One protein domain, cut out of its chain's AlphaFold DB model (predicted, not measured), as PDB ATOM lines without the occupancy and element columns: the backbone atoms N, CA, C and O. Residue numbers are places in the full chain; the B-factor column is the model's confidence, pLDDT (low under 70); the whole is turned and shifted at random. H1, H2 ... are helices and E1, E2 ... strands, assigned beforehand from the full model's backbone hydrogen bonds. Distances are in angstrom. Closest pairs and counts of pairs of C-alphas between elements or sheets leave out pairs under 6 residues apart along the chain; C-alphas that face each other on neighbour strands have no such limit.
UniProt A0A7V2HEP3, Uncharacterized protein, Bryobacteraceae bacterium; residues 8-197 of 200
ATOM      1  N   ILE A   8      14.027 -84.314 147.200       95.44
ATOM      2  CA  ILE A   8      14.157 -83.486 146.006       95.44
ATOM      3  C   ILE A   8      15.044 -84.229 145.010       95.44
ATOM      4  O   ILE A   8      16.157 -84.632 145.346       95.44
ATOM      5  N   ASN A   9      14.560 -84.380 143.776       94.44
ATOM      6  CA  ASN A   9      15.336 -84.932 142.667       94.44
ATOM      7  C   ASN A   9      15.913 -83.788 141.828       94.44
ATOM      8  O   ASN A   9      15.181 -83.110 141.102       94.44
ATOM      9  N   ILE A  10      17.227 -83.590 141.907       94.31
ATOM     10  CA  ILE A  10      17.953 -82.617 141.092       94.31
ATOM     11  C   ILE A  10      18.486 -83.317 139.844       94.31
ATOM     12  O   ILE A  10      19.156 -84.340 139.932       94.31
ATOM     13  N   HIS A  11      18.187 -82.760 138.674       93.44
ATOM     14  CA  HIS A  11      18.646 -83.279 137.386       93.44
ATOM     15  C   HIS A  11      19.800 -82.419 136.885       93.44
ATOM     16  O   HIS A  11      19.595 -81.449 136.150       93.44
ATOM     17  N   LEU A  12      21.014 -82.759 137.311       93.25
ATOM     18  CA  LEU A  12      22.209 -82.023 136.929       93.25
ATOM     19  C   LEU A  12      22.575 -82.348 135.478       93.25
ATOM     20  O   LEU A  12      22.748 -83.510 135.119       93.25
ATOM     21  N   ARG A  13      22.692 -81.318 134.638       90.56
ATOM     22  CA  ARG A  13      23.097 -81.471 133.236       90.56
ATOM     23  C   ARG A  13      24.615 -81.376 133.128       90.56
ATOM     24  O   ARG A  13      25.186 -80.355 133.499       90.56
ATOM     25  N   THR A  14      25.237 -82.415 132.591       89.69
ATOM     26  CA  THR A  14      26.675 -82.515 132.337       89.69
ATOM     27  C   THR A  14      26.923 -82.782 130.847       89.69
ATOM     28  O   THR A  14      25.979 -83.101 130.114       89.69
ATOM     29  N   PRO A  15      28.171 -82.658 130.358       89.38
ATOM     30  CA  PRO A  15      28.504 -83.030 128.981       89.38
ATOM     31  C   PRO A  15      28.158 -84.489 128.639       89.38
ATOM     32  O   PRO A  15      27.773 -84.773 127.508       89.38
ATOM     33  N   ASP A  16      28.234 -85.388 129.625       88.31
ATOM     34  CA  ASP A  16      27.982 -86.826 129.463       88.31
ATOM     35  C   ASP A  16      26.502 -87.218 129.629       88.31
ATOM     36  O   ASP A  16      26.144 -88.386 129.478       88.31
ATOM     37  N   GLY A  17      25.622 -86.260 129.944       91.19
ATOM     38  CA  GLY A  17      24.184 -86.488 130.076       91.19
ATOM     39  C   GLY A  17      23.572 -85.851 131.321       91.19
ATOM     40  O   GLY A  17      23.993 -84.797 131.787       91.19
ATOM     41  N   VAL A  18      22.511 -86.465 131.846       93.62
ATOM     42  CA  VAL A  18      21.809 -85.973 133.040       93.62
ATOM     43  C   VAL A  18      22.120 -86.887 134.219       93.62
ATOM     44  O   VAL A  18      21.793 -88.071 134.178       93.62
ATOM     45  N   LYS A  19      22.708 -86.328 135.280       93.69
ATOM     46  CA  LYS A  19      22.934 -87.008 136.559       93.69
ATOM     47  C   LYS A  19      21.759 -86.717 137.505       93.69
ATOM     48  O   LYS A  19      21.622 -85.574 137.952       93.69
ATOM     49  N   PRO A  20      20.899 -87.701 137.821       93.75
ATOM     50  CA  PRO A  20      19.903 -87.538 138.869       93.75
ATOM     51  C   PRO A  20      20.590 -87.608 140.238       93.75
ATOM     52  O   PRO A  20      21.328 -88.546 140.527       93.75
ATOM     53  N   VAL A  21      20.363 -86.603 141.081       95.19
ATOM     54  CA  VAL A  21      20.882 -86.552 142.450       95.19
ATOM     55  C   VAL A  21      19.726 -86.303 143.400       95.19
ATOM     56  O   VAL A  21      19.054 -85.272 143.313       95.19
ATOM     57  N   ARG A  22      19.502 -87.239 144.321       95.94
ATOM     58  CA  ARG A  22      18.431 -87.131 145.305       95.94
ATOM     59  C   ARG A  22      18.940 -86.608 146.641       95.94
ATOM     60  O   ARG A  22      19.907 -87.113 147.215       95.94
ATOM     61  N   VAL A  23      18.280 -85.575 147.146       96.88
ATOM     62  CA  VAL A  23      18.681 -84.848 148.357       96.88
ATOM     63  C   VAL A  23      17.467 -84.545 149.230       96.88
ATOM     64  O   VAL A  23      16.341 -84.488 148.739       96.88
ATOM     65  N   ARG A  24      17.677 -84.326 150.527       97.00
ATOM     66  CA  ARG A  24      16.714 -83.587 151.361       97.00
ATOM     67  C   ARG A  24      17.016 -82.092 151.303       97.00
ATOM     68  O   ARG A  24      18.139 -81.700 150.987       97.00
ATOM     69  N   PHE A  25      16.048 -81.259 151.670       97.19
ATOM     70  CA  PHE A  25      16.336 -79.846 151.886       97.19
ATOM     71  C   PHE A  25      17.251 -79.671 153.123       97.19
ATOM     72  O   PHE A  25      17.077 -80.403 154.111       97.19
ATOM     73  N   PRO A  26      18.249 -78.766 153.098       97.88
ATOM     74  CA  PRO A  26      19.103 -78.525 154.263       97.88
ATOM     75  C   PRO A  26      18.327 -77.929 155.440       97.88
ATOM     76  O   PRO A  26      17.361 -77.189 155.238       97.88
ATOM     77  N   THR A  27      18.763 -78.224 156.668       97.50
ATOM     78  CA  THR A  27      18.195 -77.576 157.864       97.50
ATOM     79  C   THR A  27      18.710 -76.145 158.017       97.50
ATOM     80  O   THR A  27      19.697 -75.750 157.387       97.50
ATOM     81  N   ASP A  28      18.078 -75.364 158.891       97.06
ATOM     82  CA  ASP A  28      18.510 -73.995 159.175       97.06
ATOM     83  C   ASP A  28      19.940 -73.949 159.735       97.06
ATOM     84  O   ASP A  28      20.734 -73.102 159.327       97.06
ATOM     85  N   GLU A  29      20.317 -74.890 160.606       96.75
ATOM     86  CA  GLU A  29      21.682 -75.001 161.133       96.75
ATOM     87  C   GLU A  29      22.693 -75.291 160.022       96.75
ATOM     88  O   GLU A  29      23.775 -74.708 160.000       96.75
ATOM     89  N   GLU A  30      22.337 -76.152 159.069       97.25
ATOM     90  CA  GLU A  30      23.194 -76.483 157.933       97.25
ATOM     91  C   GLU A  30      23.376 -75.292 156.986       97.25
ATOM     92  O   GLU A  30      24.494 -75.036 156.528       97.25
ATOM     93  N   TRP A  31      22.317 -74.509 156.755       96.88
ATOM     94  CA  TRP A  31      22.404 -73.252 156.013       96.88
ATOM     95  C   TRP A  31      23.257 -72.207 156.732       96.88
ATOM     96  O   TRP A  31      24.086 -71.546 156.101       96.88
ATOM     97  N   ILE A  32      23.098 -72.070 158.051       94.88
ATOM     98  CA  ILE A  32      23.900 -71.160 158.875       94.88
ATOM     99  C   ILE A  32      25.379 -71.555 158.830       94.88
ATOM    100  O   ILE A  32      26.240 -70.696 158.630       94.88
ATOM    101  N   ASP A  33      25.687 -72.839 159.001       93.69
ATOM    102  CA  ASP A  33      27.057 -73.347 158.984       93.69
ATOM    103  C   ASP A  33      27.712 -73.157 157.617       93.69
ATOM    104  O   ASP A  33      28.871 -72.739 157.540       93.69
ATOM    105  N   ARG A  34      26.965 -73.396 156.532       92.81
ATOM    106  CA  ARG A  34      27.408 -73.083 155.170       92.81
ATOM    107  C   ARG A  34      27.711 -71.593 155.025       92.81
ATOM    108  O   ARG A  34      28.789 -71.232 154.556       92.81
ATOM    109  N   GLN A  35      26.794 -70.719 155.439       91.88
ATOM    110  CA  GLN A  35      26.950 -69.278 155.243       91.88
ATOM    111  C   GLN A  35      28.151 -68.715 156.016       91.88
ATOM    112  O   GLN A  35      28.881 -67.883 155.484       91.88
ATOM    113  N   LYS A  36      28.423 -69.221 157.227       88.56
ATOM    114  CA  LYS A  36      29.611 -68.845 158.015       88.56
ATOM    115  C   LYS A  36      30.931 -69.191 157.321       88.56
ATOM    116  O   LYS A  36      31.921 -68.491 157.532       88.56
ATOM    117  N   LYS A  37      30.961 -70.268 156.528       87.75
ATOM    118  CA  LYS A  37      32.149 -70.696 155.771       87.75
ATOM    119  C   LYS A  37      32.351 -69.886 154.488       87.75
ATOM    120  O   LYS A  37      33.483 -69.729 154.053       87.75
ATOM    121  N   ARG A  38      31.284 -69.315 153.917       88.06
ATOM    122  CA  ARG A  38      31.321 -68.488 152.698       88.06
ATOM    123  C   ARG A  38      31.676 -67.034 153.012       88.06
ATOM    124  O   ARG A  38      30.831 -66.141 152.964       88.06
ATOM    125  N   LYS A  39      32.943 -66.801 153.343       89.12
ATOM    126  CA  LYS A  39      33.488 -65.455 153.560       89.12
ATOM    127  C   LYS A  39      33.654 -64.746 152.225       89.12
ATOM    128  O   LYS A  39      34.288 -65.280 151.325       89.12
ATOM    129  N   VAL A  40      33.117 -63.540 152.103       92.19
ATOM    130  CA  VAL A  40      33.317 -62.711 150.911       92.19
ATOM    131  C   VAL A  40      34.508 -61.799 151.177       92.19
ATOM    132  O   VAL A  40      34.473 -60.990 152.099       92.19
ATOM    133  N   ILE A  41      35.575 -61.930 150.394       92.81
ATOM    134  CA  ILE A  41      36.760 -61.080 150.483       92.81
ATOM    135  C   ILE A  41      36.693 -60.031 149.381       92.81
ATOM    136  O   ILE A  41      36.706 -60.362 148.200       92.81
ATOM    137  N   VAL A  42      36.658 -58.761 149.770       93.50
ATOM    138  CA  VAL A  42      36.727 -57.619 148.856       93.50
ATOM    139  C   VAL A  42      38.103 -56.985 148.990       93.50
ATOM    140  O   VAL A  42      38.464 -56.482 150.051       93.50
ATOM    141  N   LYS A  43      38.898 -57.001 147.926       94.06
ATOM    142  CA  LYS A  43      40.224 -56.383 147.873       94.06
ATOM    143  C   LYS A  43      40.161 -55.126 147.017       94.06
ATOM    144  O   LYS A  43      39.897 -55.200 145.821       94.06
ATOM    145  N   GLN A  44      40.432 -53.973 147.615       90.69
ATOM    146  CA  GLN A  44      40.482 -52.709 146.883       90.69
ATOM    147  C   GLN A  44      41.796 -52.626 146.100       90.69
ATOM    148  O   GLN A  44      42.884 -52.659 146.679       90.69
ATOM    149  N   LEU A  45      41.696 -52.515 144.776       91.25
ATOM    150  CA  LEU A  45      42.838 -52.405 143.862       91.25
ATOM    151  C   LEU A  45      43.214 -50.942 143.568       91.25
ATOM    152  O   LEU A  45      44.264 -50.674 142.986       91.25
ATOM    153  N   GLY A  46      42.384 -49.992 144.011       89.88
ATOM    154  CA  GLY A  46      42.554 -48.556 143.791       89.88
ATOM    155  C   GLY A  46      41.779 -48.049 142.572       89.88
ATOM    156  O   GLY A  46      41.272 -48.825 141.770       89.88
ATOM    157  N   ARG A  47      41.660 -46.718 142.446       90.88
ATOM    158  CA  ARG A  47      40.932 -46.038 141.347       90.88
ATOM    159  C   ARG A  47      39.474 -46.501 141.175       90.88
ATOM    160  O   ARG A  47      38.974 -46.560 140.060       90.88
ATOM    161  N   GLY A  48      38.809 -46.844 142.278       88.19
ATOM    162  CA  GLY A  48      37.434 -47.353 142.259       88.19
ATOM    163  C   GLY A  48      37.297 -48.804 141.786       88.19
ATOM    164  O   GLY A  48      36.181 -49.250 141.553       88.19
ATOM    165  N   VAL A  49      38.403 -49.544 141.642       90.62
ATOM    166  CA  VAL A  49      38.398 -50.959 141.255       90.62
ATOM    167  C   VAL A  49      38.552 -51.838 142.494       90.62
ATOM    168  O   VAL A  49      39.454 -51.625 143.311       90.62
ATOM    169  N   SER A  50      37.711 -52.863 142.602       92.00
ATOM    170  CA  SER A  50      37.802 -53.908 143.618       92.00
ATOM    171  C   SER A  50      37.742 -55.301 142.988       92.00
ATOM    172  O   SER A  50      37.167 -55.505 141.922       92.00
ATOM    173  N   GLU A  51      38.372 -56.261 143.655       92.50
ATOM    174  CA  GLU A  51      38.298 -57.688 143.355       92.50
ATOM    175  C   GLU A  51      37.508 -58.369 144.476       92.50
ATOM    176  O   GLU A  51      37.877 -58.252 145.645       92.50
ATOM    177  N   THR A  52      36.429 -59.071 144.126       92.06
ATOM    178  CA  THR A  52      35.597 -59.809 145.084       92.06
ATOM    179  C   THR A  52      35.782 -61.303 144.875       92.06
ATOM    180  O   THR A  52      35.516 -61.815 143.790       92.06
ATOM    181  N   THR A  53      36.201 -62.012 145.920       90.81
ATOM    182  CA  THR A  53      36.364 -63.468 145.909       90.81
ATOM    183  C   THR A  53      35.578 -64.109 147.043       90.81
ATOM    184  O   THR A  53      35.383 -63.517 148.103       90.81
ATOM    185  N   ILE A  54      35.104 -65.332 146.819       87.69
ATOM    186  CA  ILE A  54      34.495 -66.168 147.858       87.69
ATOM    187  C   ILE A  54      35.366 -67.421 147.953       87.69
ATOM    188  O   ILE A  54      35.088 -68.396 147.254       87.69
ATOM    189  N   PRO A  55      36.482 -67.374 148.703       82.81
ATOM    190  CA  PRO A  55      37.344 -68.536 148.856       82.81
ATOM    191  C   PRO A  55      36.565 -69.723 149.430       82.81
ATOM    192  O   PRO A  55      35.623 -69.549 150.206       82.81
ATOM    193  N   ASP A  56      36.977 -70.923 149.028       83.56
ATOM    194  CA  ASP A  56      36.530 -72.210 149.570       83.56
ATOM    195  C   ASP A  56      35.011 -72.485 149.479       83.56
ATOM    196  O   ASP A  56      34.452 -73.299 150.224       83.56
ATOM    197  N   SER A  57      34.293 -71.786 148.587       86.75
ATOM    198  CA  SER A  57      32.842 -71.959 148.461       86.75
ATOM    199  C   SER A  57      32.466 -73.348 147.948       86.75
ATOM    200  O   SER A  57      31.462 -73.900 148.391       86.75
ATOM    201  N   ALA A  58      33.277 -73.917 147.053       90.12
ATOM    202  CA  ALA A  58      33.015 -75.223 146.458       90.12
ATOM    203  C   ALA A  58      33.170 -76.354 147.483       90.12
ATOM    204  O   ALA A  58      32.359 -77.276 147.531       90.12
ATOM    205  N   GLU A  59      34.160 -76.253 148.368       90.88
ATOM    206  CA  GLU A  59      34.397 -77.187 149.463       90.88
ATOM    207  C   GLU A  59      33.280 -77.115 150.507       90.88
ATOM    208  O   GLU A  59      32.817 -78.147 151.002       90.88
ATOM    209  N   ALA A  60      32.807 -75.905 150.833       92.25
ATOM    210  CA  ALA A  60      31.668 -75.721 151.727       92.25
ATOM    211  C   ALA A  60      30.382 -76.343 151.151       92.25
ATOM    212  O   ALA A  60      29.629 -76.983 151.890       92.25
ATOM    213  N   ASP A  61      30.161 -76.199 149.843       95.56
ATOM    214  CA  ASP A  61      28.991 -76.739 149.148       95.56
ATOM    215  C   ASP A  61      29.071 -78.262 148.983       95.56
ATOM    216  O   ASP A  61      28.087 -78.953 149.246       95.56
ATOM    217  N   ALA A  62      30.247 -78.810 148.669       95.44
ATOM    218  CA  ALA A  62      30.487 -80.253 148.644       95.44
ATOM    219  C   ALA A  62      30.254 -80.895 150.021       95.44
ATOM    220  O   ALA A  62      29.584 -81.926 150.129       95.44
ATOM    221  N   ALA A  63      30.747 -80.262 151.091       94.56
ATOM    222  CA  ALA A  63      30.535 -80.731 152.458       94.56
ATOM    223  C   ALA A  63      29.055 -80.687 152.868       94.56
ATOM    224  O   ALA A  63      28.590 -81.578 153.582       94.56
ATOM    225  N   LEU A  64      28.305 -79.671 152.424       97.00
ATOM    226  CA  LEU A  64      26.863 -79.617 152.646       97.00
ATOM    227  C   LEU A  64      26.139 -80.709 151.852       97.00
ATOM    228  O   LEU A  64      25.328 -81.434 152.430       97.00
ATOM    229  N   LEU A  65      26.462 -80.878 150.566       97.19
ATOM    230  CA  LEU A  65      25.850 -81.902 149.721       97.19
ATOM    231  C   LEU A  65      26.018 -83.297 150.333       97.19
ATOM    232  O   LEU A  65      25.046 -84.044 150.429       97.19
ATOM    233  N   ALA A  66      27.217 -83.624 150.817       95.75
ATOM    234  CA  ALA A  66      27.497 -84.906 151.458       95.75
ATOM    235  C   ALA A  66      26.579 -85.200 152.663       95.75
ATOM    236  O   ALA A  66      26.269 -86.359 152.925       95.75
ATOM    237  N   ARG A  67      26.108 -84.168 153.382       96.75
ATOM    238  CA  ARG A  67      25.207 -84.308 154.543       96.75
ATOM    239  C   ARG A  67      23.731 -84.451 154.176       96.75
ATOM    240  O   ARG A  67      22.956 -84.992 154.968       96.75
ATOM    241  N   ILE A  68      23.324 -83.898 153.037       97.19
ATOM    242  CA  ILE A  68      21.915 -83.848 152.614       97.19
ATOM    243  C   ILE A  68      21.580 -84.882 151.538       97.19
ATOM    244  O   ILE A  68      20.403 -85.112 151.256       97.19
ATOM    245  N   ARG A  69      22.595 -85.491 150.918       96.06
ATOM    246  CA  ARG A  69      22.413 -86.522 149.903       96.06
ATOM    247  C   ARG A  69      21.731 -87.741 150.513       96.06
ATOM    248  O   ARG A  69      22.138 -88.237 151.561       96.06
ATOM    249  N   LEU A  70      20.680 -88.209 149.848       95.19
ATOM    250  CA  LEU A  70      19.976 -89.416 150.255       95.19
ATOM    251  C   LEU A  70      20.692 -90.644 149.675       95.19
ATOM    252  O   LEU A  70      21.246 -90.560 148.577       95.19
ATOM    253  N   PRO A  71      20.730 -91.770 150.407       89.81
ATOM    254  CA  PRO A  71      21.366 -92.983 149.918       89.81
ATOM    255  C   PRO A  71      20.606 -93.520 148.701       89.81
ATOM    256  O   PRO A  71      19.389 -93.702 148.751       89.81
ATOM    257  N   GLU A  72      21.338 -93.790 147.621       87.44
ATOM    258  CA  GLU A  72      20.806 -94.358 146.382       87.44
ATOM    259  C   GLU A  72      21.747 -95.444 145.860       87.44
ATOM    260  O   GLU A  72      22.972 -95.309 145.908       87.44
ATOM    261  N   GLU A  73      21.168 -96.531 145.353       78.88
ATOM    262  CA  GLU A  73      21.917 -97.556 144.632       78.88
ATOM    263  C   GLU A  73      22.442 -96.951 143.321       78.88
ATOM    264  O   GLU A  73      21.687 -96.323 142.580       78.88
ATOM    265  N   ASN A  74      23.740 -97.107 143.041       83.06
ATOM    266  CA  ASN A  74      24.413 -96.499 141.882       83.06
ATOM    267  C   ASN A  74      24.335 -94.958 141.839       83.06
ATOM    268  O   ASN A  74      24.256 -94.356 140.767       83.06
ATOM    269  N   ALA A  75      24.375 -94.318 143.011       85.38
ATOM    270  CA  ALA A  75      24.473 -92.871 143.156       85.38
ATOM    271  C   ALA A  75      25.620 -92.291 142.291       85.38
ATOM    272  O   ALA A  75      26.773 -92.679 142.490       85.38
ATOM    273  N   PRO A  76      25.355 -91.340 141.370       90.38
ATOM    274  CA  PRO A  76      26.400 -90.794 140.506       90.38
ATOM    275  C   PRO A  76      27.460 -90.039 141.311       90.38
ATOM    276  O   PRO A  76      27.151 -89.393 142.318       90.38
ATOM    277  N   GLU A  77      28.708 -90.065 140.859       91.88
ATOM    278  CA  GLU A  77      29.740 -89.206 141.438       91.88
ATOM    279  C   GLU A  77      29.439 -87.736 141.124       91.88
ATOM    280  O   GLU A  77      29.045 -87.387 140.003       91.88
ATOM    281  N   VAL A  78      29.587 -86.898 142.152       93.75
ATOM    282  CA  VAL A  78      29.339 -85.457 142.097       93.75
ATOM    283  C   VAL A  78      30.596 -84.746 142.576       93.75
ATOM    284  O   VAL A  78      31.008 -84.954 143.721       93.75
ATOM    285  N   ASP A  79      31.206 -83.935 141.715       93.94
ATOM    286  CA  ASP A  79      32.374 -83.130 142.085       93.94
ATOM    287  C   ASP A  79      31.990 -81.849 142.860       93.94
ATOM    288  O   ASP A  79      30.816 -81.555 143.089       93.94
ATOM    289  N   ALA A  80      32.980 -81.068 143.307       93.50
ATOM    290  CA  ALA A  80      32.737 -79.876 144.125       93.50
ATOM    291  C   ALA A  80      32.018 -78.734 143.372       93.50
ATOM    292  O   ALA A  80      31.246 -77.975 143.970       93.50
ATOM    293  N   PHE A  81      32.223 -78.610 142.061       92.19
ATOM    294  CA  PHE A  81      31.552 -77.604 141.236       92.19
ATOM    295  C   PHE A  81      30.115 -78.025 140.931       92.19
ATOM    296  O   PHE A  81      29.192 -77.213 141.020       92.19
ATOM    297  N   GLU A  82      29.906 -79.305 140.640       95.25
ATOM    298  CA  GLU A  82      28.584 -79.907 140.509       95.25
ATOM    299  C   GLU A  82      27.786 -79.781 141.818       95.25
ATOM    300  O   GLU A  82      26.612 -79.402 141.800       95.25
ATOM    301  N   ALA A  83      28.433 -79.998 142.968       96.00
ATOM    302  CA  ALA A  83      27.827 -79.775 144.276       96.00
ATOM    303  C   ALA A  83      27.431 -78.310 144.481       96.00
ATOM    304  O   ALA A  83      26.311 -78.042 144.914       96.00
ATOM    305  N   SER A  84      28.299 -77.368 144.102       95.12
ATOM    306  CA  SER A  84      27.994 -75.932 144.158       95.12
ATOM    307  C   SER A  84      26.722 -75.605 143.376       95.12
ATOM    308  O   SER A  84      25.837 -74.934 143.897       95.12
ATOM    309  N   ARG A  85      26.557 -76.165 142.169       94.75
ATOM    310  CA  ARG A  85      25.336 -75.984 141.365       94.75
ATOM    311  C   ARG A  85      24.082 -76.526 142.040       94.75
ATOM    312  O   ARG A  85      23.040 -75.873 142.006       94.75
ATOM    313  N   ILE A  86      24.172 -77.702 142.657       96.12
ATOM    314  CA  ILE A  86      23.047 -78.300 143.384       96.12
ATOM    315  C   ILE A  86      22.655 -77.416 144.572       96.12
ATOM    316  O   ILE A  86      21.475 -77.114 144.752       96.12
ATOM    317  N   ILE A  87      23.630 -76.972 145.368       96.94
ATOM    318  CA  ILE A  87      23.370 -76.119 146.532       96.94
ATOM    319  C   ILE A  87      22.845 -74.739 146.109       96.94
ATOM    320  O   ILE A  87      21.931 -74.228 146.753       96.94
ATOM    321  N   GLU A  88      23.359 -74.156 145.022       94.19
ATOM    322  CA  GLU A  88      22.830 -72.920 144.424       94.19
ATOM    323  C   GLU A  88      21.347 -73.068 144.071       94.19
ATOM    324  O   GLU A  88      20.535 -72.248 144.500       94.19
ATOM    325  N   GLN A  89      20.980 -74.147 143.375       95.06
ATOM    326  CA  GLN A  89      19.593 -74.425 143.004       95.06
ATOM    327  C   GLN A  89      18.690 -74.626 144.232       95.06
ATOM    328  O   GLN A  89      17.566 -74.129 144.256       95.06
ATOM    329  N   LEU A  90      19.168 -75.325 145.266       96.38
ATOM    330  CA  LEU A  90      18.434 -75.480 146.530       96.38
ATOM    331  C   LEU A  90      18.279 -74.152 147.280       96.38
ATOM    332  O   LEU A  90      17.303 -73.975 148.004       96.38
ATOM    333  N   SER A  91      19.234 -73.232 147.123       94.94
ATOM    334  CA  SER A  91      19.212 -71.918 147.768       94.94
ATOM    335  C   SER A  91      18.361 -70.874 147.046       94.94
ATOM    336  O   SER A  91      18.296 -69.735 147.505       94.94
ATOM    337  N   GLN A  92      17.727 -71.240 145.927       94.69
ATOM    338  CA  GLN A  92      16.930 -70.315 145.134       94.69
ATOM    339  C   GLN A  92      15.752 -69.759 145.945       94.69
ATOM    340  O   GLN A  92      14.863 -70.497 146.372       94.69
ATOM    341  N   ALA A  93      15.745 -68.437 146.092       96.75
ATOM    342  CA  ALA A  93      14.668 -67.654 146.670       96.75
ATOM    343  C   ALA A  93      14.716 -66.251 146.050       96.75
ATOM    344  O   ALA A  93      15.405 -65.363 146.549       96.75
ATOM    345  N   ASP A  94      14.023 -66.082 144.930       96.88
ATOM    346  CA  ASP A  94      13.965 -64.821 144.191       96.88
ATOM    347  C   ASP A  94      12.731 -64.029 144.626       96.88
ATOM    348  O   ASP A  94      11.670 -64.611 144.844       96.88
ATOM    349  N   VAL A  95      12.852 -62.709 144.761       98.06
ATOM    350  CA  VAL A  95      11.703 -61.838 145.046       98.06
ATOM    351  C   VAL A  95      10.969 -61.579 143.736       98.06
ATOM    352  O   VAL A  95      11.520 -60.938 142.845       98.06
ATOM    353  N   ASP A  96       9.744 -62.087 143.625       97.25
ATOM    354  CA  ASP A  96       8.885 -61.843 142.464       97.25
ATOM    355  C   ASP A  96       8.149 -60.502 142.601       97.25
ATOM    356  O   ASP A  96       7.987 -59.801 141.606       97.25
ATOM    357  N   ASP A  97       7.715 -60.142 143.817       97.31
ATOM    358  CA  ASP A  97       7.003 -58.886 144.089       97.31
ATOM    359  C   ASP A  97       7.010 -58.520 145.584       97.31
ATOM    360  O   ASP A  97       7.112 -59.399 146.451       97.31
ATOM    361  N   VAL A  98       6.849 -57.230 145.888       97.62
ATOM    362  CA  VAL A  98       6.634 -56.713 147.248       97.62
ATOM    363  C   VAL A  98       5.575 -55.620 147.210       97.62
ATOM    364  O   VAL A  98       5.795 -54.557 146.638       97.62
ATOM    365  N   VAL A  99       4.449 -55.856 147.880       96.06
ATOM    366  CA  VAL A  99       3.336 -54.901 147.953       96.06
ATOM    367  C   VAL A  99       3.125 -54.472 149.398       96.06
ATOM    368  O   VAL A  99       3.071 -55.311 150.297       96.06
ATOM    369  N   GLN A 100       2.992 -53.168 149.638       94.69
ATOM    370  CA  GLN A 100       2.574 -52.662 150.942       94.69
ATOM    371  C   GLN A 100       1.047 -52.758 151.078       94.69
ATOM    372  O   GLN A 100       0.301 -52.182 150.288       94.69
ATOM    373  N   GLU A 101       0.582 -53.461 152.107       91.88
ATOM    374  CA  GLU A 101      -0.826 -53.659 152.447       91.88
ATOM    375  C   GLU A 101      -1.084 -53.079 153.846       91.88
ATOM    376  O   GLU A 101      -0.949 -53.757 154.865       91.88
ATOM    377  N   GLY A 102      -1.415 -51.785 153.903       90.38
ATOM    378  CA  GLY A 102      -1.572 -51.060 155.168       90.38
ATOM    379  C   GLY A 102      -0.258 -50.992 155.953       90.38
ATOM    380  O   GLY A 102       0.717 -50.402 155.483       90.38
ATOM    381  N   ASP A 103      -0.246 -51.618 157.132       92.69
ATOM    382  CA  ASP A 103       0.899 -51.657 158.057       92.69
ATOM    383  C   ASP A 103       1.779 -52.913 157.879       92.69
ATOM    384  O   ASP A 103       2.623 -53.214 158.730       92.69
ATOM    385  N   SER A 104       1.593 -53.646 156.779       97.00
ATOM    386  CA  SER A 104       2.328 -54.871 156.455       97.00
ATOM    387  C   SER A 104       2.835 -54.863 155.012       97.00
ATOM    388  O   SER A 104       2.369 -54.110 154.160       97.00
ATOM    389  N   PHE A 105       3.805 -55.724 154.730       97.81
ATOM    390  CA  PHE A 105       4.317 -56.016 153.400       97.81
ATOM    391  C   PHE A 105       3.953 -57.446 153.020       97.81
ATOM    392  O   PHE A 105       4.295 -58.392 153.738       97.81
ATOM    393  N   ARG A 106       3.310 -57.611 151.863       98.12
ATOM    394  CA  ARG A 106       3.136 -58.901 151.204       98.12
ATOM    395  C   ARG A 106       4.315 -59.134 150.265       98.12
ATOM    396  O   ARG A 106       4.434 -58.488 149.230       98.12
ATOM    397  N   VAL A 107       5.192 -60.062 150.638       98.50
ATOM    398  CA  VAL A 107       6.388 -60.438 149.874       98.50
ATOM    399  C   VAL A 107       6.139 -61.757 149.154       98.50
ATOM    400  O   VAL A 107       5.956 -62.792 149.804       98.50
ATOM    401  N   MET A 108       6.176 -61.740 147.822       98.31
ATOM    402  CA  MET A 108       6.072 -62.934 146.984       98.31
ATOM    403  C   MET A 108       7.462 -63.412 146.580       98.31
ATOM    404  O   MET A 108       8.234 -62.657 145.992       98.31
ATOM    405  N   LEU A 109       7.777 -64.673 146.882       98.44
ATOM    406  CA  LEU A 109       9.033 -65.297 146.478       98.44
ATOM    407  C   LEU A 109       8.796 -66.440 145.492       98.44
ATOM    408  O   LEU A 109       7.847 -67.218 145.634       98.44
ATOM    409  N   ARG A 110       9.728 -66.601 144.557       97.56
ATOM    410  CA  ARG A 110       9.911 -67.814 143.767       97.56
ATOM    411  C   ARG A 110      10.998 -68.663 144.401       97.56
ATOM    412  O   ARG A 110      12.140 -68.235 144.530       97.56
ATOM    413  N   VAL A 111      10.634 -69.877 144.783       96.56
ATOM    414  CA  VAL A 111      11.524 -70.843 145.427       96.56
ATOM    415  C   VAL A 111      11.558 -72.130 144.615       96.56
ATOM    416  O   VAL A 111      10.803 -72.313 143.650       96.56
ATOM    417  N   LEU A 112      12.422 -73.061 145.005       92.25
ATOM    418  CA  LEU A 112      12.453 -74.369 144.366       92.25
ATOM    419  C   LEU A 112      11.072 -75.046 144.436       92.25
ATOM    420  O   LEU A 112      10.553 -75.323 145.512       92.25
ATOM    421  N   GLY A 113      10.484 -75.354 143.281       87.00
ATOM    422  CA  GLY A 113       9.212 -76.079 143.202       87.00
ATOM    423  C   GLY A 113       7.945 -75.221 143.304       87.00
ATOM    424  O   GLY A 113       6.850 -75.786 143.289       87.00
ATOM    425  N   GLY A 114       8.044 -73.887 143.362       91.88
ATOM    426  CA  GLY A 114       6.875 -73.014 143.221       91.88
ATOM    427  C   GLY A 114       7.047 -71.609 143.790       91.88
ATOM    428  O   GLY A 114       8.149 -71.177 144.112       91.88
ATOM    429  N   SER A 115       5.927 -70.906 143.929       96.62
ATOM    430  CA  SER A 115       5.870 -69.586 144.560       96.62
ATOM    431  C   SER A 115       5.287 -69.677 145.969       96.62
ATOM    432  O   SER A 115       4.452 -70.538 146.262       96.62
ATOM    433  N   VAL A 116       5.738 -68.778 146.833       98.19
ATOM    434  CA  VAL A 116       5.345 -68.658 148.241       98.19
ATOM    435  C   VAL A 116       5.123 -67.189 148.577       98.19
ATOM    436  O   VAL A 116       5.679 -66.311 147.919       98.19
ATOM    437  N   ALA A 117       4.324 -66.910 149.603       98.12
ATOM    438  CA  ALA A 117       4.065 -65.542 150.040       98.12
ATOM    439  C   ALA A 117       4.229 -65.404 151.553       98.12
ATOM    440  O   ALA A 117       3.969 -66.343 152.307       98.12
ATOM    441  N   HIS A 118       4.653 -64.222 151.987       98.44
ATOM    442  CA  HIS A 118       4.791 -63.865 153.395       98.44
ATOM    443  C   HIS A 118       4.118 -62.520 153.629       98.44
ATOM    444  O   HIS A 118       4.363 -61.584 152.871       98.44
ATOM    445  N   ILE A 119       3.313 -62.420 154.682       98.25
ATOM    446  CA  ILE A 119       2.804 -61.145 155.181       98.25
ATOM    447  C   ILE A 119       3.628 -60.789 156.416       98.25
ATOM    448  O   ILE A 119       3.596 -61.502 157.423       98.25
ATOM    449  N   LEU A 120       4.413 -59.720 156.306       98.56
ATOM    450  CA  LEU A 120       5.317 -59.238 157.346       98.56
ATOM    451  C   LEU A 120       4.873 -57.855 157.812       98.56
ATOM    452  O   LEU A 120       4.764 -56.949 156.993       98.56
ATOM    453  N   LYS A 121       4.700 -57.659 159.118       98.06
ATOM    454  CA  LYS A 121       4.486 -56.327 159.699       98.06
ATOM    455  C   LYS A 121       5.609 -55.377 159.309       98.06
ATOM    456  O   LYS A 121       6.771 -55.785 159.217       98.06
ATOM    457  N   MET A 122       5.278 -54.098 159.176       96.25
ATOM    458  CA  MET A 122       6.261 -53.044 158.977       96.25
ATOM    459  C   MET A 122       7.283 -53.043 160.131       96.25
ATOM    460  O   MET A 122       6.899 -52.919 161.300       96.25
ATOM    461  N   PRO A 123       8.591 -53.197 159.846       96.31
ATOM    462  CA  PRO A 123       9.609 -53.170 160.886       96.31
ATOM    463  C   PRO A 123       9.791 -51.758 161.445       96.31
ATOM    464  O   PRO A 123       9.741 -50.767 160.718       96.31
ATOM    465  N   SER A 124      10.073 -51.655 162.745       96.06
ATOM    466  CA  SER A 124      10.434 -50.368 163.346       96.06
ATOM    467  C   SER A 124      11.862 -49.948 162.975       96.06
ATOM    468  O   SER A 124      12.709 -50.783 162.654       96.06
ATOM    469  N   ALA A 125      12.192 -48.661 163.129       94.94
ATOM    470  CA  ALA A 125      13.565 -48.174 162.938       94.94
ATOM    471  C   ALA A 125      14.592 -48.919 163.816       94.94
ATOM    472  O   ALA A 125      15.717 -49.182 163.384       94.94
ATOM    473  N   LYS A 126      14.196 -49.308 165.037       96.50
ATOM    474  CA  LYS A 126      15.031 -50.119 165.932       96.50
ATOM    475  C   LYS A 126      15.289 -51.508 165.345       96.50
ATOM    476  O   LYS A 126      16.428 -51.965 165.370       96.50
ATOM    477  N   ASP A 127      14.256 -52.143 164.797       97.19
ATOM    478  CA  ASP A 127      14.363 -53.468 164.181       97.19
ATOM    479  C   ASP A 127      15.316 -53.459 162.990       97.19
ATOM    480  O   ASP A 127      16.218 -54.292 162.906       97.19
ATOM    481  N   VAL A 128      15.157 -52.469 162.109       96.19
ATOM    482  CA  VAL A 128      16.024 -52.286 160.940       96.19
ATOM    483  C   VAL A 128      17.474 -52.063 161.373       96.19
ATOM    484  O   VAL A 128      18.389 -52.672 160.815       96.19
ATOM    485  N   PHE A 129      17.705 -51.234 162.395       94.38
ATOM    486  CA  PHE A 129      19.046 -50.968 162.915       94.38
ATOM    487  C   PHE A 129      19.709 -52.222 163.510       94.38
ATOM    488  O   PHE A 129      20.855 -52.533 163.174       94.38
ATOM    489  N   GLU A 130      19.003 -52.964 164.367       95.50
ATOM    490  CA  GLU A 130      19.516 -54.192 164.991       95.50
ATOM    491  C   GLU A 130      19.798 -55.289 163.954       95.50
ATOM    492  O   GLU A 130      20.842 -55.952 164.024       95.50
ATOM    493  N   TYR A 131      18.913 -55.431 162.960       95.62
ATOM    494  CA  TYR A 131      19.096 -56.337 161.829       95.62
ATOM    495  C   TYR A 131      20.341 -55.976 161.020       95.62
ATOM    496  O   TYR A 131      21.240 -56.807 160.912       95.62
ATOM    497  N   ARG A 132      20.452 -54.738 160.514       93.38
ATOM    498  CA  ARG A 132      21.589 -54.307 159.676       93.38
ATOM    499  C   ARG A 132      22.923 -54.487 160.394       93.38
ATOM    500  O   ARG A 132      23.875 -54.989 159.804       93.38
ATOM    501  N   ARG A 133      22.971 -54.139 161.685       92.12
ATOM    502  CA  ARG A 133      24.169 -54.282 162.520       92.12
ATOM    503  C   ARG A 133      24.625 -55.736 162.668       92.12
ATOM    504  O   ARG A 133      25.823 -55.984 162.783       92.12
ATOM    505  N   SER A 134      23.689 -56.679 162.737       91.69
ATOM    506  CA  SER A 134      23.988 -58.072 163.091       91.69
ATOM    507  C   SER A 134      24.060 -59.000 161.875       91.69
ATOM    508  O   SER A 134      24.779 -60.002 161.909       91.69
ATOM    509  N   PHE A 135      23.313 -58.683 160.815       92.50
ATOM    510  CA  PHE A 135      23.158 -59.504 159.615       92.50
ATOM    511  C   PHE A 135      24.424 -59.529 158.760       92.50
ATOM    512  O   PHE A 135      24.846 -60.599 158.331       92.50
ATOM    513  N   ALA A 136      25.062 -58.380 158.551       90.12
ATOM    514  CA  ALA A 136      26.305 -58.274 157.801       90.12
ATOM    515  C   ALA A 136      27.409 -57.731 158.706       90.12
ATOM    516  O   ALA A 136      27.283 -56.654 159.285       90.12
ATOM    517  N   ARG A 137      28.511 -58.473 158.819       89.62
ATOM    518  CA  ARG A 137      29.713 -58.017 159.520       89.62
ATOM    519  C   ARG A 137      30.827 -57.804 158.514       89.62
ATOM    520  O   ARG A 137      31.201 -58.743 157.820       89.62
ATOM    521  N   VAL A 138      31.372 -56.594 158.494       91.25
ATOM    522  CA  VAL A 138      32.574 -56.250 157.733       91.25
ATOM    523  C   VAL A 138      33.755 -56.197 158.696       91.25
ATOM    524  O   VAL A 138      33.665 -55.583 159.759       91.25
ATOM    525  N   LEU A 139      34.845 -56.870 158.343       90.69
ATOM    526  CA  LEU A 139      36.126 -56.811 159.035       90.69
ATOM    527  C   LEU A 139      37.165 -56.231 158.081       90.69
ATOM    528  O   LEU A 139      37.424 -56.814 157.029       90.69
ATOM    529  N   ASP A 140      37.784 -55.116 158.457       92.75
ATOM    530  CA  ASP A 140      38.936 -54.594 157.728       92.75
ATOM    531  C   ASP A 140      40.164 -55.463 158.017       92.75
ATOM    532  O   ASP A 140      40.534 -55.722 159.164       92.75
ATOM    533  N   LEU A 141      40.793 -55.932 156.949       92.19
ATOM    534  CA  LEU A 141      41.995 -56.745 156.962       92.19
ATOM    535  C   LEU A 141      43.178 -55.936 156.400       92.19
ATOM    536  O   LEU A 141      42.989 -54.988 155.629       92.19
ATOM    537  N   PRO A 142      44.427 -56.321 156.722       92.56
ATOM    538  CA  PRO A 142      45.607 -55.717 156.114       92.56
ATOM    539  C   PRO A 142      45.570 -55.741 154.577       92.56
ATOM    540  O   PRO A 142      44.964 -56.621 153.962       92.56
ATOM    541  N   TYR A 143      46.297 -54.807 153.958       89.94
ATOM    542  CA  TYR A 143      46.441 -54.691 152.499       89.94
ATOM    543  C   TYR A 143      45.140 -54.354 151.755       89.94
ATOM    544  O   TYR A 143      44.877 -54.907 150.685       89.94
ATOM    545  N   ASN A 144      44.347 -53.432 152.313       89.50
ATOM    546  CA  ASN A 144      43.094 -52.934 151.731       89.50
ATOM    547  C   ASN A 144      42.099 -54.054 151.391       89.50
ATOM    548  O   ASN A 144      41.464 -54.046 150.333       89.50
ATOM    549  N   ARG A 145      42.000 -55.048 152.275       92.81
ATOM    550  CA  ARG A 145      41.044 -56.147 152.155       92.81
ATOM    551  C   ARG A 145      39.934 -55.964 153.173       92.81
ATOM    552  O   ARG A 145      40.179 -55.512 154.281       92.81
ATOM    553  N   GLN A 146      38.733 -56.366 152.807       94.38
ATOM    554  CA  GLN A 146      37.592 -56.453 153.699       94.38
ATOM    555  C   GLN A 146      37.050 -57.872 153.644       94.38
ATOM    556  O   GLN A 146      36.890 -58.435 152.564       94.38
ATOM    557  N   GLU A 147      36.788 -58.456 154.805       93.38
ATOM    558  CA  GLU A 147      36.060 -59.712 154.932       93.38
ATOM    559  C   GLU A 147      34.620 -59.400 155.329       93.38
ATOM    560  O   GLU A 147      34.360 -58.855 156.402       93.38
ATOM    561  N   LEU A 148      33.683 -59.749 154.456       92.25
ATOM    562  CA  LEU A 148      32.253 -59.679 154.700       92.25
ATOM    563  C   LEU A 148      31.739 -61.073 155.077       92.25
ATOM    564  O   LEU A 148      31.912 -62.050 154.344       92.25
ATOM    565  N   ILE A 149      31.073 -61.142 156.225       90.44
ATOM    566  CA  ILE A 149      30.387 -62.335 156.720       90.44
ATOM    567  C   ILE A 149      28.902 -62.020 156.829       90.44
ATOM    568  O   ILE A 149      28.517 -61.030 157.455       90.44
ATOM    569  N   ILE A 150      28.076 -62.897 156.263       91.56
ATOM    570  CA  ILE A 150      26.622 -62.826 156.387       91.56
ATOM    571  C   ILE A 150      26.158 -63.810 157.460       91.56
ATOM    572  O   ILE A 150      26.469 -64.998 157.413       91.56
ATOM    573  N   ASN A 151      25.382 -63.314 158.414       93.38
ATOM    574  CA  ASN A 151      24.766 -64.084 159.481       93.38
ATOM    575  C   ASN A 151      23.268 -64.195 159.200       93.38
ATOM    576  O   ASN A 151      22.561 -63.192 159.215       93.38
ATOM    577  N   LEU A 152      22.763 -65.412 158.999       95.44
ATOM    578  CA  LEU A 152      21.339 -65.619 158.711       95.44
ATOM    579  C   LEU A 152      20.444 -65.520 159.962       95.44
ATOM    580  O   LEU A 152      19.290 -65.112 159.868       95.44
ATOM    581  N   ALA A 153      20.970 -65.840 161.151       95.56
ATOM    582  CA  ALA A 153      20.189 -65.901 162.394       95.56
ATOM    583  C   ALA A 153      19.483 -64.580 162.800       95.56
ATOM    584  O   ALA A 153      18.333 -64.639 163.249       95.56
ATOM    585  N   PRO A 154      20.088 -63.386 162.623       96.25
ATOM    586  CA  PRO A 154      19.384 -62.117 162.808       96.25
ATOM    587  C   PRO A 154      18.160 -61.965 161.901       96.25
ATOM    588  O   PRO A 154      17.135 -61.457 162.346       96.25
ATOM    589  N   ALA A 155      18.243 -62.447 160.657       96.50
ATOM    590  CA  ALA A 155      17.117 -62.404 159.735       96.50
ATOM    591  C   ALA A 155      15.981 -63.313 160.206       96.50
ATOM    592  O   ALA A 155      14.837 -62.880 160.219       96.50
ATOM    593  N   ALA A 156      16.294 -64.520 160.689       97.06
ATOM    594  CA  ALA A 156      15.287 -65.429 161.238       97.06
ATOM    595  C   ALA A 156      14.568 -64.845 162.462       97.06
ATOM    596  O   ALA A 156      13.350 -64.939 162.614       97.06
ATOM    597  N   THR A 157      15.343 -64.201 163.337       97.81
ATOM    598  CA  THR A 157      14.820 -63.548 164.541       97.81
ATOM    599  C   THR A 157      13.855 -62.426 164.173       97.81
ATOM    600  O   THR A 157      12.756 -62.355 164.726       97.81
ATOM    601  N   LEU A 158      14.242 -61.575 163.217       98.25
ATOM    602  CA  LEU A 158      13.385 -60.492 162.752       98.25
ATOM    603  C   LEU A 158      12.162 -61.028 161.998       98.25
ATOM    604  O   LEU A 158      11.050 -60.603 162.282       98.25
ATOM    605  N   PHE A 159      12.338 -62.012 161.117       98.50
ATOM    606  CA  PHE A 159      11.242 -62.652 160.393       98.50
ATOM    607  C   PHE A 159      10.172 -63.167 161.355       98.50
ATOM    608  O   PHE A 159       9.013 -62.785 161.243       98.50
ATOM    609  N   LYS A 160      10.564 -63.944 162.372       98.12
ATOM    610  CA  LYS A 160       9.637 -64.460 163.390       98.12
ATOM    611  C   LYS A 160       8.902 -63.350 164.146       98.12
ATOM    612  O   LYS A 160       7.756 -63.538 164.538       98.12
ATOM    613  N   LYS A 161       9.560 -62.211 164.380       98.25
ATOM    614  CA  LYS A 161       8.944 -61.051 165.035       98.25
ATOM    615  C   LYS A 161       7.896 -60.373 164.143       98.25
ATOM    616  O   LYS A 161       6.890 -59.902 164.669       98.25
ATOM    617  N   LEU A 162       8.151 -60.284 162.837       98.12
ATOM    618  CA  LEU A 162       7.298 -59.559 161.890       98.12
ATOM    619  C   LEU A 162       6.205 -60.428 161.264       98.12
ATOM    620  O   LEU A 162       5.214 -59.878 160.796       98.12
ATOM    621  N   LEU A 163       6.378 -61.749 161.225       98.38
ATOM    622  CA  LEU A 163       5.484 -62.651 160.508       98.38
ATOM    623  C   LEU A 163       4.048 -62.580 161.036       98.38
ATOM    624  O   LEU A 163       3.789 -62.853 162.208       98.38
ATOM    625  N   GLU A 164       3.114 -62.285 160.137       97.94
ATOM    626  CA  GLU A 164       1.675 -62.419 160.377       97.94
ATOM    627  C   GLU A 164       1.149 -63.722 159.790       97.94
ATOM    628  O   GLU A 164       0.423 -64.464 160.451       97.94
ATOM    629  N   SER A 165       1.552 -64.021 158.555       97.50
ATOM    630  CA  SER A 165       1.201 -65.261 157.876       97.50
ATOM    631  C   SER A 165       2.219 -65.624 156.798       97.50
ATOM    632  O   SER A 165       2.961 -64.786 156.279       97.50
ATOM    633  N   SER A 166       2.245 -66.906 156.452       97.69
ATOM    634  CA  SER A 166       3.010 -67.444 155.331       97.69
ATOM    635  C   SER A 166       2.157 -68.441 154.564       97.69
ATOM    636  O   SER A 166       1.489 -69.285 155.163       97.69
ATOM    637  N   GLU A 167       2.218 -68.375 153.242       97.56
ATOM    638  CA  GLU A 167       1.427 -69.187 152.324       97.56
ATOM    639  C   GLU A 167       2.341 -70.007 151.413       97.56
ATOM    640  O   GLU A 167       3.451 -69.600 151.069       97.56
ATOM    641  N   GLY A 168       1.849 -71.169 150.983       96.69
ATOM    642  CA  GLY A 168       2.566 -72.021 150.040       96.69
ATOM    643  C   GLY A 168       3.588 -72.965 150.675       96.69
ATOM    644  O   GLY A 168       4.262 -73.656 149.918       96.69
ATOM    645  N   TYR A 169       3.652 -73.080 152.006       96.62
ATOM    646  CA  TYR A 169       4.546 -73.991 152.741       96.62
ATOM    647  C   TYR A 169       3.799 -75.121 153.450       96.62
ATOM    648  O   TYR A 169       2.835 -74.860 154.159       96.62
ATOM    649  N   ALA A 170       4.282 -76.360 153.328       94.69
ATOM    650  CA  ALA A 170       3.767 -77.522 154.062       94.69
ATOM    651  C   ALA A 170       4.204 -77.560 155.539       94.69
ATOM    652  O   ALA A 170       3.641 -78.309 156.336       94.69
ATOM    653  N   GLY A 171       5.213 -76.769 155.903       93.12
ATOM    654  CA  GLY A 171       5.763 -76.675 157.250       93.12
ATOM    655  C   GLY A 171       6.408 -75.314 157.485       93.12
ATOM    656  O   GLY A 171       6.004 -74.324 156.878       93.12
ATOM    657  N   ASP A 172       7.416 -75.274 158.351       95.31
ATOM    658  CA  ASP A 172       8.113 -74.033 158.679       95.31
ATOM    659  C   ASP A 172       8.844 -73.439 157.463       95.31
ATOM    660  O   ASP A 172       9.363 -74.156 156.600       95.31
ATOM    661  N   VAL A 173       8.898 -72.107 157.412       97.75
ATOM    662  CA  VAL A 173       9.628 -71.363 156.381       97.75
ATOM    663  C   VAL A 173      11.134 -71.551 156.605       97.75
ATOM    664  O   VAL A 173      11.602 -71.204 157.685       97.75
ATOM    665  N   PRO A 174      11.930 -72.036 155.636       97.56
ATOM    666  CA  PRO A 174      13.375 -72.184 155.822       97.56
ATOM    667  C   PRO A 174      14.100 -70.846 155.979       97.56
ATOM    668  O   PRO A 174      13.746 -69.864 155.319       97.56
ATOM    669  N   ILE A 175      15.175 -70.810 156.771       97.88
ATOM    670  CA  ILE A 175      15.903 -69.574 157.104       97.88
ATOM    671  C   ILE A 175      16.382 -68.778 155.886       97.88
ATOM    672  O   ILE A 175      16.410 -67.547 155.919       97.88
ATOM    673  N   ILE A 176      16.737 -69.455 154.794       97.00
ATOM    674  CA  ILE A 176      17.170 -68.789 153.562       97.00
ATOM    675  C   ILE A 176      16.028 -68.015 152.893       97.00
ATOM    676  O   ILE A 176      16.261 -66.920 152.391       97.00
ATOM    677  N   HIS A 177      14.786 -68.504 152.967       98.19
ATOM    678  CA  HIS A 177      13.618 -67.778 152.466       98.19
ATOM    679  C   HIS A 177      13.236 -66.643 153.421       98.19
ATOM    680  O   HIS A 177      12.941 -65.536 152.972       98.19
ATOM    681  N   GLN A 178      13.310 -66.890 154.738       98.38
ATOM    682  CA  GLN A 178      13.081 -65.860 155.759       98.38
ATOM    683  C   GLN A 178      14.017 -64.662 155.554       98.38
ATOM    684  O   GLN A 178      13.584 -63.511 155.599       98.38
ATOM    685  N   ALA A 179      15.301 -64.929 155.293       97.75
ATOM    686  CA  ALA A 179      16.302 -63.894 155.079       97.75
ATOM    687  C   ALA A 179      16.012 -63.033 153.844       97.75
ATOM    688  O   ALA A 179      16.135 -61.809 153.921       97.75
ATOM    689  N   VAL A 180      15.590 -63.655 152.740       98.06
ATOM    690  CA  VAL A 180      15.187 -62.935 151.523       98.06
ATOM    691  C   VAL A 180      13.928 -62.107 151.774       98.06
ATOM    692  O   VAL A 180      13.908 -60.930 151.425       98.06
ATOM    693  N   ALA A 181      12.916 -62.673 152.437       98.31
ATOM    694  CA  ALA A 181      11.669 -61.968 152.724       98.31
ATOM    695  C   ALA A 181      11.881 -60.733 153.617       98.31
ATOM    696  O   ALA A 181      11.363 -59.658 153.320       98.31
ATOM    697  N   VAL A 182      12.691 -60.859 154.677       98.19
ATOM    698  CA  VAL A 182      13.044 -59.729 155.556       98.19
ATOM    699  C   VAL A 182      13.799 -58.651 154.795       98.19
ATOM    700  O   VAL A 182      13.476 -57.473 154.935       98.19
ATOM    701  N   LYS A 183      14.792 -59.037 153.984       97.00
ATOM    702  CA  LYS A 183      15.547 -58.076 153.178       97.00
ATOM    703  C   LYS A 183      14.613 -57.317 152.233       97.00
ATOM    704  O   LYS A 183      14.667 -56.096 152.200       97.00
ATOM    705  N   ALA A 184      13.733 -58.028 151.530       97.62
ATOM    706  CA  ALA A 184      12.788 -57.439 150.588       97.62
ATOM    707  C   ALA A 184      11.836 -56.432 151.258       97.62
ATOM    708  O   ALA A 184      11.626 -55.344 150.732       97.62
ATOM    709  N   ALA A 185      11.309 -56.755 152.444       97.25
ATOM    710  CA  ALA A 185      10.452 -55.839 153.198       97.25
ATOM    711  C   ALA A 185      11.201 -54.583 153.683       97.25
ATOM    712  O   ALA A 185      10.643 -53.489 153.664       97.25
ATOM    713  N   ILE A 186      12.466 -54.717 154.100       96.50
ATOM    714  CA  ILE A 186      13.299 -53.567 154.490       96.50
ATOM    715  C   ILE A 186      13.626 -52.695 153.276       96.50
ATOM    716  O   ILE A 186      13.499 -51.479 153.366       96.50
ATOM    717  N   ASP A 187      14.004 -53.301 152.149       95.38
ATOM    718  CA  ASP A 187      14.299 -52.564 150.917       95.38
ATOM    719  C   ASP A 187      13.053 -51.798 150.425       95.38
ATOM    720  O   ASP A 187      13.162 -50.640 150.027       95.38
ATOM    721  N   ALA A 188      11.861 -52.404 150.503       94.56
ATOM    722  CA  ALA A 188      10.597 -51.743 150.166       94.56
ATOM    723  C   ALA A 188      10.272 -50.579 151.117       94.56
ATOM    724  O   ALA A 188       9.846 -49.515 150.667       94.56
ATOM    725  N   LEU A 189      10.521 -50.750 152.420       93.69
ATOM    726  CA  LEU A 189      10.381 -49.679 153.407       93.69
ATOM    727  C   LEU A 189      11.327 -48.504 153.104       93.69
ATOM    728  O   LEU A 189      10.901 -47.351 153.134       93.69
ATOM    729  N   ASP A 190      12.596 -48.784 152.796       90.56
ATOM    730  CA  ASP A 190      13.571 -47.752 152.432       90.56
ATOM    731  C   ASP A 190      13.177 -47.030 151.134       90.56
ATOM    732  O   ASP A 190      13.293 -45.806 151.057       90.56
ATOM    733  N   GLY A 191      12.687 -47.768 150.130       87.12
ATOM    734  CA  GLY A 191      12.198 -47.208 148.868       87.12
ATOM    735  C   GLY A 191      11.024 -46.249 149.068       87.12
ATOM    736  O   GLY A 191      11.059 -45.125 148.572       87.12
ATOM    737  N   ALA A 192      10.040 -46.630 149.888       76.50
ATOM    738  CA  ALA A 192       8.907 -45.764 150.223       76.50
ATOM    739  C   ALA A 192       9.345 -44.461 150.928       76.50
ATOM    740  O   ALA A 192       8.780 -43.388 150.694       76.50
ATOM    741  N   PHE A 193      10.387 -44.516 151.769       69.44
ATOM    742  CA  PHE A 193      10.958 -43.311 152.384       69.44
ATOM    743  C   PHE A 193      11.701 -42.414 151.388       69.44
ATOM    744  O   PHE A 193      11.712 -41.198 151.565       69.44
ATOM    745  N   GLN A 194      12.318 -42.983 150.352       67.25
ATOM    746  CA  GLN A 194      12.980 -42.201 149.305       67.25
ATOM    747  C   GLN A 194      11.962 -41.492 148.405       67.25
ATOM    748  O   GLN A 194      12.125 -40.305 148.144       67.25
ATOM    749  N   GLU A 195      10.876 -42.166 148.011       62.47
ATOM    750  CA  GLU A 195       9.811 -41.565 147.189       62.47
ATOM    751  C   GLU A 195       9.054 -40.444 147.918       62.47
ATOM    752  O   GLU A 195       8.644 -39.459 147.310       62.47
ATOM    753  N   THR A 196       8.897 -40.551 149.239       60.38
ATOM    754  CA  THR A 196       8.297 -39.486 150.069       60.38
ATOM    755  C   THR A 196       9.278 -38.358 150.410       60.38
ATOM    756  O   THR A 196       8.861 -37.297 150.879       60.38
ATOM    757  N   GLY A 197      10.573 -38.583 150.171       49.97
ATOM    758  CA  GLY A 197      11.683 -37.676 150.451       49.97
ATOM    759  C   GLY A 197      12.085 -36.760 149.295       49.97
ATOM    760  O   GLY A 197      13.036 -36.001 149.478       49.97
TER     761      GLY A 197
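This is residues 8 to 197 of the 200 residues of an uncharacterized protein of Bryobacteraceae bacterium (UniProt A0A7V2HEP3). The model is a flat, roughly triangular body with a different unit at each corner: a four-strand sheet, E5 E6 E7 E10, with one face bare, the long helix H6 over the other, and H5 on that same face but beside the strands; a hairpin, E1 and E2, with H3 and H2; and a second sheet, made of two hairpins, E3 with E4 and E8 with E9, that reaches away from the rest. H1 lies between these units, and H4 packs on H5. The printed part has 190 residues, with six named helices and ten named strands in the order E1 E2 H1 E3 E4 H2 H3 E5 E6 E7 H4 E8 E9 H5 E10 H6; the class is mixed, helices and strands. The three sheets, E5 E6 E7 E10, E4 E3 E9 E8 and E1 E2, are antiparallel. The whole is compact, with a radius of gyration of the C-alphas of 18.8 A, and spans 58 by 48 by 27 A, only just flat.

E5, residues 93 to 101, E6, 104 to 111, and E7, 114 to 121, form a meander, each strand the antiparallel neighbour of the one before; E10, 163 to 167, is the neighbour of E7. N 99 and O 106, 3.0 A, N 107 and O 118, 2.8 A, and N 119 and O 165, 2.9 A, are within hydrogen-bond range. This sheet is strongly twisted, and E5 bends by 61 degrees at residue 96. H6, residues 175 to 195, is on one face, making two layers, a helix over a sheet; the C-alphas of Phe 105 and Ala 185, the closest of E6 and H6, are 6.1 A apart. H5, residues 153 to 162, is on the same face and touches residues 175 to 182 of H6 at a steep tilt of 66 degrees, closest C-alphas Ala 155 and Ala 179, 5.0 A. H4, residues 125 to 135, touches H5 at a shallow tilt of 24 degrees, opposite ways, closest C-alphas Phe 135 and Pro 154, 5.6 A. H1, residues 28 to 37, touches H6 only at their ends, closest C-alphas Asp 28 and Ile 175, 5.5 A, and grazes the strongly twisted sheet of E4, 49 to 53, E3, 40 to 46, E9, 145 to 150, and E8, 136 to 141. There N 43 and O 51, 2.8 A, N 42 and O 146, 2.8 A, and N 139 and O 147, 2.8 A, are within range. H2, residues 57 to 68, touches H1 at a shallow tilt of 22 degrees, closest C-alphas Arg 34 and Ala 60, 6.1 A, and touches H3, residues 80 to 90, at a steep tilt of 67 degrees, closest C-alphas Ala 62 and Ala 80, 5.1 A. E1, residues 8 to 14, and E2, 17 to 23, form a hairpin, with N 10 and O 21 2.9 A apart; the closest C-alphas of E1 and H3, Ile 10 and Ile 86, are 7.1 A apart. Every O i to N i+4 pair is within range in H1, H3, H4, H5 and H6, and 7 of 8 in H2.

E1 begins at C-alpha 8, (14.157, -83.486, 146.006), and H6 ends at C-alpha 195, (9.811, -41.565, 147.189). H6 is 30.3 A long, E7 23.6 A, E5 21.7 A and E6 21.5 A.

The C-alphas farthest apart, Glu 73 and Gly 197, are 61.0 A apart. The printed part has no cut; the link from H2 to H3, 11 residues, is long. The mean pLDDT of the printed part is 93.2, and residues 193 to 197 are under 70.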